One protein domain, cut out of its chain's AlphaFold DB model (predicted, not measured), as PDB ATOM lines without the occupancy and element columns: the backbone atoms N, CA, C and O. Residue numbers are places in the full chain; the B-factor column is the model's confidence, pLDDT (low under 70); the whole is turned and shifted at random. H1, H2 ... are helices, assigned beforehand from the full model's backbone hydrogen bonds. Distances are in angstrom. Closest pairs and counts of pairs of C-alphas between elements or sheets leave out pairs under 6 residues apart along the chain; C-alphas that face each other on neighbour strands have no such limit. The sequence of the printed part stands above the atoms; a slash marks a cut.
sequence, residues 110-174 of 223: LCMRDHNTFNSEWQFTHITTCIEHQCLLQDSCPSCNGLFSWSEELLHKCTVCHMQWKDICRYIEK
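Overview. This is residues 110 to 174 of the 223 residues of an uncharacterized protein of Cohnella sp. KS 22 (UniProt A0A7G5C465). This domain has little regular structure: two short helices, H3 and H1, lie side by side, and the small H2 is near H1, while the long loop of residues 116 to 151 swings out to one end and folds back. The 65 printed residues include three named helices, H1, H2, H3 in chain order, and no named strand; the class is all helix, with only 18 residues in named elements. It is compact and rounded, with radius of gyration of the C-alphas 11.1 A and spans of 27 by 26 by 21 A.

Along the chain. H3, residues 165 to 172, is 10.4 A long and ends at C-alpha 172 (221.199, 192.072, 275.095). H1, residues 110 to 115, begins at C-alpha 110 (215.126, 197.262, 278.686). H2 is residues 152 to 155.

Arrangement. H3 and H1 touch, closest at the C-alphas of Trp 165 and Arg 113, 5.0 A, at a shallow tilt of 24 degrees, opposite ways. H1 and H2 are close but not clearly touching: the closest C-alphas, of Met 112 and Leu 155, are 6.3 A apart. H2 and H3 are apart. Every O i to N i+4 pair is within hydrogen-bond range in H1; in H3 1 of 4 is, beside 4 of 5 O i to N i+3 pairs; H2 is too short for an i+4 pair.

Size, cuts and confidence. The farthest C-alphas, of His 126 and His 162, are 27.8 A apart. The printed part has no cut; the link H1 to H2 is long. Residues 172 to 174 have pLDDT under 70.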
ATOM      1  N   LEU A 110     216.537 197.633 278.800       90.69
ATOM      2  CA  LEU A 110     215.126 197.262 278.686       90.69
ATOM      3  C   LEU A 110     214.213 198.319 279.327       90.69
ATOM      4  O   LEU A 110     213.336 198.818 278.634       90.69
ATOM      5  N   CYS A 111     214.473 198.774 280.564       91.50
ATOM      6  CA  CYS A 111     213.750 199.924 281.137       91.50
ATOM      7  C   CYS A 111     213.888 201.173 280.259       91.50
ATOM      8  O   CYS A 111     212.912 201.890 280.053       91.50
ATOM      9  N   MET A 112     215.093 201.430 279.732       93.44
ATOM     10  CA  MET A 112     215.318 202.579 278.858       93.44
ATOM     11  C   MET A 112     214.458 202.483 277.592       93.44
ATOM     12  O   MET A 112     213.862 203.470 277.201       93.44
ATOM     13  N   ARG A 113     214.332 201.295 276.984       92.94
ATOM     14  CA  ARG A 113     213.458 201.053 275.824       92.94
ATOM     15  C   ARG A 113     211.970 201.177 276.166       92.94
ATOM     16  O   ARG A 113     211.222 201.736 275.371       92.94
ATOM     17  N   ASP A 114     211.547 200.589 277.281       90.88
ATOM     18  CA  ASP A 114     210.129 200.417 277.614       90.88
ATOM     19  C   ASP A 114     209.508 201.719 278.136       90.88
ATOM     20  O   ASP A 114     208.353 202.029 277.840       90.88
ATOM     21  N   HIS A 115     210.286 202.500 278.888       88.94
ATOM     22  CA  HIS A 115     209.770 203.621 279.666       88.94
ATOM     23  C   HIS A 115     210.503 204.946 279.430       88.94
ATOM     24  O   HIS A 115     209.966 205.986 279.811       88.94
ATOM     25  N   ASN A 116     211.695 204.930 278.817       91.69
ATOM     26  CA  ASN A 116     212.609 206.076 278.755       91.69
ATOM     27  C   ASN A 116     212.834 206.696 280.146       91.69
ATOM     28  O   ASN A 116     212.724 207.911 280.315       91.69
ATOM     29  N   THR A 117     213.106 205.862 281.157       91.12
ATOM     30  CA  THR A 117     213.335 206.336 282.526       91.12
ATOM     31  C   THR A 117     214.575 205.756 283.188       91.12
ATOM     32  O   THR A 117     214.977 204.613 282.970       91.12
ATOM     33  N   PHE A 118     215.178 206.576 284.053       91.75
ATOM     34  CA  PHE A 118     216.249 206.162 284.956       91.75
ATOM     35  C   PHE A 118     215.698 205.846 286.333       91.75
ATOM     36  O   PHE A 118     215.054 206.704 286.935       91.75
ATOM     37  N   ASN A 119     216.065 204.694 286.887       90.06
ATOM     38  CA  ASN A 119     215.763 204.358 288.273       90.06
ATOM     39  C   ASN A 119     216.749 205.047 289.240       90.06
ATOM     40  O   ASN A 119     217.967 205.011 289.033       90.06
ATOM     41  N   SER A 120     216.234 205.657 290.312       87.06
ATOM     42  CA  SER A 120     217.037 206.313 291.354       87.06
ATOM     43  C   SER A 120     218.023 205.374 292.039       87.06
ATOM     44  O   SER A 120     219.143 205.779 292.350       87.06
ATOM     45  N   GLU A 121     217.624 204.124 292.280       85.12
ATOM     46  CA  GLU A 121     218.425 203.160 293.029       85.12
ATOM     47  C   GLU A 121     219.745 202.888 292.303       85.12
ATOM     48  O   GLU A 121     220.795 202.835 292.938       85.12
ATOM     49  N   TRP A 122     219.752 202.828 290.965       88.94
ATOM     50  CA  TRP A 122     220.941 202.485 290.170       88.94
ATOM     51  C   TRP A 122     222.158 203.383 290.425       88.94
ATOM     52  O   TRP A 122     223.279 202.996 290.096       88.94
ATOM     53  N   GLN A 123     221.972 204.542 291.059       85.88
ATOM     54  CA  GLN A 123     223.062 205.385 291.539       85.88
ATOM     55  C   GLN A 123     223.947 204.705 292.583       85.88
ATOM     56  O   GLN A 123     225.107 205.067 292.702       85.88
ATOM     57  N   PHE A 124     223.477 203.707 293.323       81.12
ATOM     58  CA  PHE A 124     224.291 203.006 294.313       81.12
ATOM     59  C   PHE A 124     225.238 201.996 293.660       81.12
ATOM     60  O   PHE A 124     224.828 201.168 292.849       81.12
ATOM     61  N   THR A 125     226.515 202.002 294.048       80.06
ATOM     62  CA  THR A 125     227.586 201.136 293.518       80.06
ATOM     63  C   THR A 125     227.225 199.652 293.546       80.06
ATOM     64  O   THR A 125     227.495 198.942 292.581       80.06
ATOM     65  N   HIS A 126     226.555 199.213 294.608       75.62
ATOM     66  CA  HIS A 126     226.257 197.810 294.899       75.62
ATOM     67  C   HIS A 126     225.092 197.259 294.066       75.62
ATOM     68  O   HIS A 126     224.882 196.051 293.998       75.62
ATOM     69  N   ILE A 127     224.349 198.145 293.402       78.69
ATOM     70  CA  ILE A 127     223.218 197.779 292.556       78.69
ATOM     71  C   ILE A 127     223.740 197.545 291.160       78.69
ATOM     72  O   ILE A 127     223.993 198.481 290.407       78.69
ATOM     73  N   THR A 128     223.944 196.288 290.814       79.38
ATOM     74  CA  THR A 128     224.480 195.901 289.507       79.38
ATOM     75  C   THR A 128     223.408 195.336 288.589       79.38
ATOM     76  O   THR A 128     223.735 194.894 287.493       79.38
ATOM     77  N   THR A 129     222.141 195.322 289.019       78.69
ATOM     78  CA  THR A 129     221.066 194.587 288.339       78.69
ATOM     79  C   THR A 129     219.749 195.342 288.343       78.69
ATOM     80  O   THR A 129     219.475 196.135 289.244       78.69
ATOM     81  N   CYS A 130     218.949 195.115 287.304       81.38
ATOM     82  CA  CYS A 130     217.571 195.571 287.237       81.38
ATOM     83  C   CYS A 130     216.664 194.518 287.867       81.38
ATOM     84  O   CYS A 130     216.707 193.361 287.458       81.38
ATOM     85  N   ILE A 131     215.835 194.910 288.835       77.75
ATOM     86  CA  ILE A 131     214.883 193.993 289.477       77.75
ATOM     87  C   ILE A 131     213.717 193.682 288.530       77.75
ATOM     88  O   ILE A 131     213.277 192.538 288.467       77.75
ATOM     89  N   GLU A 132     213.261 194.683 287.776       82.25
ATOM     90  CA  GLU A 132     212.130 194.574 286.851       82.25
ATOM     91  C   GLU A 132     212.428 193.595 285.709       82.25
ATOM     92  O   GLU A 132     211.681 192.647 285.484       82.25
ATOM     93  N   HIS A 133     213.572 193.770 285.040       81.44
ATOM     94  CA  HIS A 133     213.957 192.940 283.893       81.44
ATOM     95  C   HIS A 133     214.959 191.829 284.217       81.44
ATOM     96  O   HIS A 133     215.380 191.108 283.315       81.44
ATOM     97  N   GLN A 134     215.368 191.694 285.483       75.38
ATOM     98  CA  GLN A 134     216.259 190.632 285.975       75.38
ATOM     99  C   GLN A 134     217.569 190.484 285.176       75.38
ATOM    100  O   GLN A 134     218.065 189.380 284.939       75.38
ATOM    101  N   CYS A 135     218.151 191.612 284.763       76.38
ATOM    102  CA  CYS A 135     219.366 191.659 283.952       76.38
ATOM    103  C   CYS A 135     220.473 192.480 284.627       76.38
ATOM    104  O   CYS A 135     220.214 193.287 285.523       76.38
ATOM    105  N   LEU A 136     221.720 192.310 284.176       79.94
ATOM    106  CA  LEU A 136     222.828 193.170 284.597       79.94
ATOM    107  C   LEU A 136     222.621 194.597 284.071       79.94
ATOM    108  O   LEU A 136     222.324 194.792 282.888       79.94
ATOM    109  N   LEU A 137     222.823 195.586 284.939       87.19
ATOM    110  CA  LEU A 137     222.923 196.981 284.530       87.19
ATOM    111  C   LEU A 137     224.220 197.187 283.753       87.19
ATOM    112  O   LEU A 137     225.269 196.660 284.118       87.19
ATOM    113  N   GLN A 138     224.132 197.986 282.699       90.25
ATOM    114  CA  GLN A 138     225.240 198.284 281.805       90.25
ATOM    115  C   GLN A 138     225.772 199.682 282.101       90.25
ATOM    116  O   GLN A 138     224.988 200.620 282.246       90.25
ATOM    117  N   ASP A 139     227.093 199.824 282.173       93.38
ATOM    118  CA  ASP A 139     227.789 201.116 282.262       93.38
ATOM    119  C   ASP A 139     228.420 201.551 280.925       93.38
ATOM    120  O   ASP A 139     228.997 202.636 280.814       93.38
ATOM    121  N   SER A 140     228.282 200.707 279.903       93.06
ATOM    122  CA  SER A 140     228.782 200.910 278.550       93.06
ATOM    123  C   SER A 140     227.810 200.351 277.511       93.06
ATOM    124  O   SER A 140     227.016 199.447 277.776       93.06
ATOM    125  N   CYS A 141     227.848 200.918 276.307       92.88
ATOM    126  CA  CYS A 141     227.013 200.468 275.203       92.88
ATOM    127  C   CYS A 141     227.507 199.116 274.668       92.88
ATOM    128  O   CYS A 141     228.653 199.046 274.236       92.88
ATOM    129  N   PRO A 142     226.663 198.075 274.563       87.94
ATOM    130  CA  PRO A 142     227.090 196.773 274.040       87.94
ATOM    131  C   PRO A 142     227.392 196.785 272.531       87.94
ATOM    132  O   PRO A 142     227.953 195.827 272.012       87.94
ATOM    133  N   SER A 143     227.004 197.845 271.811       90.88
ATOM    134  CA  SER A 143     227.289 197.989 270.379       90.88
ATOM    135  C   SER A 143     228.627 198.685 270.113       90.88
ATOM    136  O   SER A 143     229.377 198.236 269.252       90.88
ATOM    137  N   CYS A 144     228.934 199.774 270.829       93.62
ATOM    138  CA  CYS A 144     230.132 200.584 270.569       93.62
ATOM    139  C   CYS A 144     231.160 200.574 271.706       93.62
ATOM    140  O   CYS A 144     232.186 201.240 271.598       93.62
ATOM    141  N   ASN A 145     230.872 199.886 272.813       92.81
ATOM    142  CA  ASN A 145     231.667 199.829 274.047       92.81
ATOM    143  C   ASN A 145     231.950 201.194 274.703       92.81
ATOM    144  O   ASN A 145     232.767 201.298 275.616       92.81
ATOM    145  N   GLY A 146     231.262 202.251 274.264       95.50
ATOM    146  CA  GLY A 146     231.384 203.588 274.835       95.50
ATOM    147  C   GLY A 146     230.747 203.651 276.218       95.50
ATOM    148  O   GLY A 146     229.627 203.169 276.395       95.50
ATOM    149  N   LEU A 147     231.448 204.243 277.187       95.56
ATOM    150  CA  LEU A 147     230.913 204.485 278.528       95.56
ATOM    151  C   LEU A 147     229.719 205.437 278.462       95.56
ATOM    152  O   LEU A 147     229.760 206.441 277.749       95.56
ATOM    153  N   PHE A 148     228.680 205.148 279.241       94.19
ATOM    154  CA  PHE A 148     227.551 206.062 279.352       94.19
ATOM    155  C   PHE A 148     227.933 207.311 280.142       94.19
ATOM    156  O   PHE A 148     228.630 207.264 281.160       94.19
ATOM    157  N   SER A 149     227.429 208.441 279.669       92.56
ATOM    158  CA  SER A 149     227.585 209.757 280.271       92.56
ATOM    159  C   SER A 149     226.217 210.404 280.382       92.56
ATOM    160  O   SER A 149     225.353 210.181 279.539       92.56
ATOM    161  N   TRP A 150     226.006 211.207 281.418       91.31
ATOM    162  CA  TRP A 150     224.743 211.915 281.570       91.31
ATOM    163  C   TRP A 150     224.521 212.905 280.430       91.31
ATOM    164  O   TRP A 150     225.328 213.811 280.220       91.31
ATOM    165  N   SER A 151     223.409 212.741 279.724       89.75
ATOM    166  CA  SER A 151     222.887 213.689 278.748       89.75
ATOM    167  C   SER A 151     221.406 213.400 278.516       89.75
ATOM    168  O   SER A 151     220.964 212.267 278.702       89.75
ATOM    169  N   GLU A 152     220.639 214.409 278.105       87.56
ATOM    170  CA  GLU A 152     219.208 214.238 277.795       87.56
ATOM    171  C   GLU A 152     218.986 213.146 276.737       87.56
ATOM    172  O   GLU A 152     218.041 212.367 276.820       87.56
ATOM    173  N   GLU A 153     219.928 212.999 275.800       91.88
ATOM    174  CA  GLU A 153     219.884 211.941 274.792       91.88
ATOM    175  C   GLU A 153     219.943 210.532 275.386       91.88
ATOM    176  O   GLU A 153     219.417 209.603 274.772       91.88
ATOM    177  N   LEU A 154     220.562 210.364 276.561       93.56
ATOM    178  CA  LEU A 154     220.734 209.060 277.192       93.56
ATOM    179  C   LEU A 154     219.391 208.388 277.497       93.56
ATOM    180  O   LEU A 154     219.327 207.162 277.494       93.56
ATOM    181  N   LEU A 155     218.312 209.153 277.700       93.38
ATOM    182  CA  LEU A 155     216.969 208.586 277.849       93.38
ATOM    183  C   LEU A 155     216.508 207.794 276.626       93.38
ATOM    184  O   LEU A 155     215.785 206.818 276.779       93.38
ATOM    185  N   HIS A 156     216.992 208.149 275.436       94.94
ATOM    186  CA  HIS A 156     216.467 207.637 274.167       94.94
ATOM    187  C   HIS A 156     217.477 206.796 273.384       94.94
ATOM    188  O   HIS A 156     217.103 205.910 272.607       94.94
ATOM    189  N   LYS A 157     218.772 207.081 273.547       95.56
ATOM    190  CA  LYS A 157     219.849 206.501 272.740       95.56
ATOM    191  C   LYS A 157     221.197 206.530 273.460       95.56
ATOM    192  O   LYS A 157     221.401 207.244 274.435       95.56
ATOM    193  N   CYS A 158     222.159 205.770 272.946       95.44
ATOM    194  CA  CYS A 158     223.544 205.845 273.408       95.44
ATOM    195  C   CYS A 158     224.142 207.238 273.148       95.44
ATOM    196  O   CYS A 158     224.032 207.767 272.046       95.44
ATOM    197  N   THR A 159     224.865 207.794 274.120       94.50
ATOM    198  CA  THR A 159     225.506 209.116 274.007       94.50
ATOM    199  C   THR A 159     226.776 209.139 273.155       94.50
ATOM    200  O   THR A 159     227.319 210.210 272.905       94.50
ATOM    201  N   VAL A 160     227.254 207.969 272.715       95.88
ATOM    202  CA  VAL A 160     228.487 207.818 271.928       95.88
ATOM    203  C   VAL A 160     228.183 207.428 270.484       95.88
ATOM    204  O   VAL A 160     228.616 208.110 269.565       95.88
ATOM    205  N   CYS A 161     227.439 206.338 270.260       95.94
ATOM    206  CA  CYS A 161     227.101 205.881 268.906       95.94
ATOM    207  C   CYS A 161     225.702 206.297 268.436       95.94
ATOM    208  O   CYS A 161     225.320 205.965 267.316       95.94
ATOM    209  N   HIS A 162     224.918 206.973 269.283       96.44
ATOM    210  CA  HIS A 162     223.556 207.443 268.989       96.44
ATOM    211  C   HIS A 162     222.543 206.349 268.606       96.44
ATOM    212  O   HIS A 162     221.427 206.661 268.189       96.44
ATOM    213  N   MET A 163     222.883 205.071 268.800       95.69
ATOM    214  CA  MET A 163     221.965 203.954 268.594       95.69
ATOM    215  C   MET A 163     220.816 204.000 269.610       95.69
ATOM    216  O   MET A 163     221.051 204.196 270.803       95.69
ATOM    217  N   GLN A 164     219.580 203.801 269.143       96.12
ATOM    218  CA  GLN A 164     218.388 203.794 269.997       96.12
ATOM    219  C   GLN A 164     218.346 202.556 270.898       96.12
ATOM    220  O   GLN A 164     218.796 201.473 270.510       96.12
ATOM    221  N   TRP A 165     217.719 202.682 272.071       94.88
ATOM    222  CA  TRP A 165     217.602 201.568 273.019       94.88
ATOM    223  C   TRP A 165     216.910 200.338 272.433       94.88
ATOM    224  O   TRP A 165     217.330 199.217 272.717       94.88
ATOM    225  N   LYS A 166     215.927 200.525 271.543       93.31
ATOM    226  CA  LYS A 166     215.254 199.421 270.835       93.31
ATOM    227  C   LYS A 166     216.224 198.532 270.046       93.31
ATOM    228  O   LYS A 166     216.039 197.320 269.996       93.31
ATOM    229  N   ASP A 167     217.261 199.123 269.453       92.81
ATOM    230  CA  ASP A 167     218.249 198.411 268.644       92.81
ATOM    231  C   ASP A 167     219.366 197.851 269.533       92.81
ATOM    232  O   ASP A 167     219.779 196.708 269.348       92.81
ATOM    233  N   ILE A 168     219.772 198.598 270.568       90.81
ATOM    234  CA  ILE A 168     220.710 198.130 271.603       90.81
ATOM    235  C   ILE A 168     220.183 196.860 272.291       90.81
ATOM    236  O   ILE A 168     220.945 195.920 272.514       90.81
ATOM    237  N   CYS A 169     218.882 196.792 272.591       89.06
ATOM    238  CA  CYS A 169     218.272 195.641 273.260       89.06
ATOM    239  C   CYS A 169     218.416 194.330 272.476       89.06
ATOM    240  O   CYS A 169     218.563 193.278 273.095       89.06
ATOM    241  N   ARG A 170     218.490 194.374 271.138       85.50
ATOM    242  CA  ARG A 170     218.712 193.172 270.310       85.50
ATOM    243  C   ARG A 170     220.062 192.505 270.579       85.50
ATOM    244  O   ARG A 170     220.211 191.303 270.372       85.50
ATOM    245  N   TYR A 171     221.050 193.271 271.042       75.69
ATOM    246  CA  TYR A 171     222.339 192.726 271.464       75.69
ATOM    247  C   TYR A 171     222.243 192.060 272.838       75.69
ATOM    248  O   TYR A 171     222.978 191.121 273.102       75.69
ATOM    249  N   ILE A 172     221.322 192.504 273.695       67.38
ATOM    250  CA  ILE A 172     221.199 192.072 275.095       67.38
ATOM    251  C   ILE A 172     220.326 190.831 275.234       67.38
ATOM    252  O   ILE A 172     220.604 189.994 276.085       67.38
ATOM    253  N   GLU A 173     219.338 190.649 274.358       58.47
ATOM    254  CA  GLU A 173     218.509 189.434 274.304       58.47
ATOM    255  C   GLU A 173     219.338 188.151 274.081       58.47
ATOM    256  O   GLU A 173     218.874 187.053 274.378       58.47
ATOM    257  N   LYS A 174     220.601 188.279 273.642       50.34
ATOM    258  CA  LYS A 174     221.576 187.180 273.560       50.34
ATOM    259  C   LYS A 174     222.381 186.929 274.846       50.34
ATOM    260  O   LYS A 174     222.984 185.868 274.962       50.34
TER     261      LYS A 174